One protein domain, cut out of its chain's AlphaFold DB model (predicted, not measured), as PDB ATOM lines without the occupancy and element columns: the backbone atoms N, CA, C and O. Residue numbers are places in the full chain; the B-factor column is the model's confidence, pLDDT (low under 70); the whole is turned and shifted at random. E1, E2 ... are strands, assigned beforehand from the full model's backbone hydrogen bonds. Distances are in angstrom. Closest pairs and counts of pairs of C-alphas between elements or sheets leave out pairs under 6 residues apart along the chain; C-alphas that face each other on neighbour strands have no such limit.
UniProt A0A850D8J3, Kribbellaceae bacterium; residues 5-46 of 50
ATOM      1  N   ILE A   5     173.835 146.336 133.798       97.06
ATOM      2  CA  ILE A   5     173.268 145.919 135.080       97.06
ATOM      3  C   ILE A   5     172.939 144.435 135.010       97.06
ATOM      4  O   ILE A   5     172.285 143.965 134.076       97.06
ATOM      5  N   MET A   6     173.380 143.698 136.023       97.94
ATOM      6  CA  MET A   6     173.115 142.271 136.173       97.94
ATOM      7  C   MET A   6     172.508 142.028 137.555       97.94
ATOM      8  O   MET A   6     172.776 142.769 138.500       97.94
ATOM      9  N   GLN A   7     171.627 141.034 137.654       98.12
ATOM     10  CA  GLN A   7     170.726 140.895 138.803       98.12
ATOM     11  C   GLN A   7     171.450 140.650 140.143       98.12
ATOM     12  O   GLN A   7     170.933 141.045 141.184       98.12
ATOM     13  N   ASP A   8     172.598 139.970 140.127       97.56
ATOM     14  CA  ASP A   8     173.245 139.440 141.337       97.56
ATOM     15  C   ASP A   8     174.783 139.507 141.342       97.56
ATOM     16  O   ASP A   8     175.404 139.102 142.322       97.56
ATOM     17  N   THR A   9     175.410 140.030 140.285       97.50
ATOM     18  CA  THR A   9     176.872 140.116 140.164       97.50
ATOM     19  C   THR A   9     177.297 141.309 139.307       97.50
ATOM     20  O   THR A   9     176.508 141.835 138.531       97.50
ATOM     21  N   ALA A  10     178.550 141.740 139.438       96.50
ATOM     22  CA  ALA A  10     179.201 142.662 138.503       96.50
ATOM     23  C   ALA A  10     180.247 141.952 137.621       96.50
ATOM     24  O   ALA A  10     180.855 142.579 136.755       96.50
ATOM     25  N   GLU A  11     180.473 140.656 137.842       97.56
ATOM     26  CA  GLU A  11     181.483 139.876 137.134       97.56
ATOM     27  C   GLU A  11     180.947 139.336 135.804       97.56
ATOM     28  O   GLU A  11     179.834 138.806 135.716       97.56
ATOM     29  N   LEU A  12     181.780 139.446 134.770       95.81
ATOM     30  CA  LEU A  12     181.504 138.990 133.414       95.81
ATOM     31  C   LEU A  12     182.627 138.088 132.902       95.81
ATOM     32  O   LEU A  12     183.767 138.185 133.356       95.81
ATOM     33  N   PHE A  13     182.306 137.250 131.923       97.00
ATOM     34  CA  PHE A  13     183.290 136.525 131.124       97.00
ATOM     35  C   PHE A  13     182.935 136.597 129.634       97.00
ATOM     36  O   PHE A  13     181.798 136.910 129.271       97.00
ATOM     37  N   THR A  14     183.924 136.332 128.783       98.06
ATOM     38  CA  THR A  14     183.765 136.258 127.326       98.06
ATOM     39  C   THR A  14     183.681 134.795 126.907       98.06
ATOM     40  O   THR A  14     184.498 133.990 127.355       98.06
ATOM     41  N   ASP A  15     182.711 134.454 126.064       98.00
ATOM     42  CA  ASP A  15     182.603 133.115 125.482       98.00
ATOM     43  C   ASP A  15     183.797 132.789 124.561       98.00
ATOM     44  O   ASP A  15     184.514 133.670 124.082       98.00
ATOM     45  N   ASP A  16     183.953 131.502 124.234       98.19
ATOM     46  CA  ASP A  16     184.980 130.994 123.310       98.19
ATOM     47  C   ASP A  16     184.864 131.562 121.879       98.19
ATOM     48  O   ASP A  16     185.791 131.431 121.080       98.19
ATOM     49  N   ASP A  17     183.739 132.207 121.541       98.12
ATOM     50  CA  ASP A  17     183.568 132.927 120.273       98.12
ATOM     51  C   ASP A  17     184.386 134.232 120.196       98.12
ATOM     52  O   ASP A  17     184.513 134.821 119.119       98.12
ATOM     53  N   GLY A  18     184.964 134.664 121.322       97.25
ATOM     54  CA  GLY A  18     185.805 135.851 121.440       97.25
ATOM     55  C   GLY A  18     185.042 137.174 121.529       97.25
ATOM     56  O   GLY A  18     185.688 138.221 121.558       97.25
ATOM     57  N   TRP A  19     183.705 137.152 121.583       97.81
ATOM     58  CA  TRP A  19     182.866 138.356 121.527       97.81
ATOM     59  C   TRP A  19     181.743 138.392 122.559       97.81
ATOM     60  O   TRP A  19     181.486 139.447 123.142       97.81
ATOM     61  N   THR A  20     181.042 137.285 122.780       97.44
ATOM     62  CA  THR A  20     179.830 137.291 123.600       97.44
ATOM     63  C   THR A  20     180.184 137.497 125.070       97.44
ATOM     64  O   THR A  20     180.895 136.691 125.663       97.44
ATOM     65  N   LEU A  21     179.657 138.566 125.675       97.19
ATOM     66  CA  LEU A  21     179.784 138.829 127.110       97.19
ATOM     67  C   LEU A  21     178.631 138.176 127.877       97.19
ATOM     68  O   LEU A  21     177.460 138.365 127.535       97.19
ATOM     69  N   ARG A  22     178.951 137.449 128.951       96.88
ATOM     70  CA  ARG A  22     177.968 136.805 129.834       96.88
ATOM     71  C   ARG A  22     178.216 137.131 131.298       96.88
ATOM     72  O   ARG A  22     179.357 137.261 131.729       96.88
ATOM     73  N   SER A  23     177.129 137.184 132.071       97.88
ATOM     74  CA  SER A  23     177.204 137.113 133.534       97.88
ATOM     75  C   SER A  23     177.811 135.777 133.957       97.88
ATOM     76  O   SER A  23     177.381 134.726 133.471       97.88
ATOM     77  N   VAL A  24     178.744 135.800 134.914       97.88
ATOM     78  CA  VAL A  24     179.347 134.574 135.473       97.88
ATOM     79  C   VAL A  24     178.334 133.677 136.192       97.88
ATOM     80  O   VAL A  24     178.562 132.477 136.321       97.88
ATOM     81  N   THR A  25     177.202 134.229 136.642       97.94
ATOM     82  CA  THR A  25     176.124 133.472 137.304       97.94
ATOM     83  C   THR A  25     175.045 133.003 136.325       97.94
ATOM     84  O   THR A  25     174.125 132.284 136.716       97.94
ATOM     85  N   GLY A  26     175.112 133.419 135.054       97.25
ATOM     86  CA  GLY A  26     174.053 133.185 134.069       97.25
ATOM     87  C   GLY A  26     172.763 133.970 134.343       97.25
ATOM     88  O   GLY A  26     171.732 133.687 133.729       97.25
ATOM     89  N   CYS A  27     172.789 134.941 135.265       98.12
ATOM     90  CA  CYS A  27     171.626 135.766 135.576       98.12
ATOM     91  C   CYS A  27     171.230 136.669 134.396       98.12
ATOM     92  O   CYS A  27     171.995 136.897 133.456       98.12
ATOM     93  N   ARG A  28     170.002 137.201 134.443       98.06
ATOM     94  CA  ARG A  28     169.548 138.172 133.442       98.06
ATOM     95  C   ARG A  28     170.347 139.464 133.552       98.06
ATOM     96  O   ARG A  28     170.608 139.955 134.652       98.06
ATOM     97  N   THR A  29     170.639 140.031 132.391       97.50
ATOM     98  CA  THR A  29     171.379 141.279 132.243       97.50
ATOM     99  C   THR A  29     170.571 142.274 131.413       97.50
ATOM    100  O   THR A  29     169.698 141.892 130.627       97.50
ATOM    101  N   ALA A  30     170.840 143.557 131.617       97.69
ATOM    102  CA  ALA A  30     170.327 144.645 130.801       97.69
ATOM    103  C   ALA A  30     171.448 145.650 130.526       97.69
ATOM    104  O   ALA A  30     172.320 145.872 131.368       97.69
ATOM    105  N   HIS A  31     171.395 146.267 129.351       97.25
ATOM    106  CA  HIS A  31     172.319 147.302 128.910       97.25
ATOM    107  C   HIS A  31     171.516 148.464 128.324       97.25
ATOM    108  O   HIS A  31     170.518 148.244 127.632       97.25
ATOM    109  N   THR A  32     171.948 149.690 128.604       97.12
ATOM    110  CA  THR A  32     171.456 150.899 127.939       97.12
ATOM    111  C   THR A  32     172.632 151.760 127.520       97.12
ATOM    112  O   THR A  32     173.682 151.721 128.151       97.12
ATOM    113  N   GLU A  33     172.455 152.568 126.479       98.12
ATOM    114  CA  GLU A  33     173.523 153.424 125.981       98.12
ATOM    115  C   GLU A  33     172.987 154.763 125.472       98.12
ATOM    116  O   GLU A  33     171.975 154.827 124.774       98.12
ATOM    117  N   HIS A  34     173.723 155.829 125.789       98.44
ATOM    118  CA  HIS A  34     173.614 157.112 125.110       98.44
ATOM    119  C   HIS A  34     174.986 157.697 124.785       98.44
ATOM    120  O   HIS A  34     175.890 157.731 125.631       98.44
ATOM    121  N   THR A  35     175.095 158.273 123.590       98.44
ATOM    122  CA  THR A  35     176.196 159.166 123.227       98.44
ATOM    123  C   THR A  35     175.866 160.575 123.711       98.44
ATOM    124  O   THR A  35     174.775 161.083 123.456       98.44
ATOM    125  N   ILE A  36     176.803 161.200 124.424       98.25
ATOM    126  CA  ILE A  36     176.613 162.516 125.040       98.25
ATOM    127  C   ILE A  36     177.739 163.443 124.588       98.25
ATOM    128  O   ILE A  36     178.912 163.105 124.752       98.25
ATOM    129  N   ALA A  37     177.385 164.613 124.058       98.50
ATOM    130  CA  ALA A  37     178.326 165.701 123.812       98.50
ATOM    131  C   ALA A  37     178.344 166.655 125.015       98.50
ATOM    132  O   ALA A  37     177.290 167.033 125.518       98.50
ATOM    133  N   ILE A  38     179.527 167.056 125.486       98.31
ATOM    134  CA  ILE A  38     179.662 168.074 126.539       98.31
ATOM    135  C   ILE A  38     179.828 169.440 125.876       98.31
ATOM    136  O   ILE A  38     180.775 169.641 125.115       98.31
ATOM    137  N   THR A  39     178.927 170.376 126.173       98.38
ATOM    138  CA  THR A  39     178.924 171.731 125.602       98.38
ATOM    139  C   THR A  39     179.037 172.796 126.706       98.38
ATOM    140  O   THR A  39     178.869 172.466 127.885       98.38
ATOM    141  N   PRO A  40     179.304 174.074 126.366       98.62
ATOM    142  CA  PRO A  40     179.268 175.172 127.337       98.62
ATOM    143  C   PRO A  40     177.916 175.342 128.043       98.62
ATOM    144  O   PRO A  40     177.889 175.772 129.194       98.62
ATOM    145  N   ASP A  41     176.819 174.974 127.377       98.31
ATOM    146  CA  ASP A  41     175.451 175.109 127.892       98.31
ATOM    147  C   ASP A  41     174.976 173.855 128.654       98.31
ATOM    148  O   ASP A  41     173.902 173.852 129.258       98.31
ATOM    149  N   GLY A  42     175.787 172.790 128.665       98.31
ATOM    150  CA  GLY A  42     175.508 171.526 129.346       98.31
ATOM    151  C   GLY A  42     175.705 170.286 128.462       98.31
ATOM    152  O   GLY A  42     176.174 170.384 127.325       98.31
ATOM    153  N   PRO A  43     175.400 169.081 128.977       98.31
ATOM    154  CA  PRO A  43     175.458 167.853 128.192       98.31
ATOM    155  C   PRO A  43     174.260 167.729 127.237       98.31
ATOM    156  O   PRO A  43     173.111 167.863 127.654       98.31
ATOM    157  N   GLU A  44     174.521 167.378 125.980       98.31
ATOM    158  CA  GLU A  44     173.504 167.054 124.975       98.31
ATOM    159  C   GLU A  44     173.464 165.547 124.706       98.31
ATOM    160  O   GLU A  44     174.495 164.924 124.446       98.31
ATOM    161  N   ILE A  45     172.268 164.953 124.747       98.12
ATOM    162  CA  ILE A  45     172.053 163.530 124.443       98.12
ATOM    163  C   ILE A  45     171.806 163.385 122.942       98.12
ATOM    164  O   ILE A  45     170.747 163.755 122.442       98.12
ATOM    165  N   LEU A  46     172.772 162.811 122.224       97.94
ATOM    166  CA  LEU A  46     172.739 162.728 120.759       97.94
ATOM    167  C   LEU A  46     171.860 161.588 120.226       97.94
ATOM    168  O   LEU A  46     171.559 161.547 119.037       97.94
TER     169      LEU A  46
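Overview. This is residues 5 to 46 of the 50 residues of a protein of Kribbellaceae bacterium (UniProt A0A850D8J3). Two small two-stranded hairpins, E1 with E2 and E4 with E5, sit far from each other at the two ends of a drawn-out stretch of chain, residues 29 to 35, which begins with E3. Residues 5 to 6 fold back beside E3 at the end where E1 and E2 lie, and the turn residues 15 to 20 and the tip residues 38 to 43 stick out. The printed part has 42 residues, with no named helix and five named strands in the order E1, E2, E3, E4, E5; both two-stranded sheets are antiparallel. The class is all strand, though 17 of the 42 residues are in named strands. The whole is extended, with a radius of gyration of the C-alphas of 15.5 A and spans of 43 by 24 by 12 A.

Along the chain. E1 is residues 12 to 14, 7.0 A long, beginning at C-alpha 12 (181.504, 138.990, 133.414). E2 is residues 21 to 23, 7.1 A. E3 is residues 29 to 31, 6.9 A. E4 is residues 36 to 39, 9.5 A. E5 is residues 42 to 45, 10.0 A, ending at C-alpha 45 (172.053, 163.530, 124.443).

Arrangement. E1 and E2 form an antiparallel hairpin at 143 degrees, with N 13 and O 22 within hydrogen-bond range at 3.0 A. E3 pairs with no named strand, but its residues 29 to 30 pair antiparallel with residues 5 to 6. The closest C-alphas of E2 and E3, Ser 23 and Thr 29, are 7.3 A apart. E4 is apart from E1, E2 and E3. E4 and E5 form an antiparallel hairpin at 153 degrees, with N 44 and O 37 within hydrogen-bond range at 2.8 A.

Size, cuts and confidence. The two C-alphas farthest apart, those of Asp 16 and Asp 41, are 45.4 A apart. The printed part has no cut. No link is long. The mean pLDDT of the printed part is 97.8, and no printed residue is under 70.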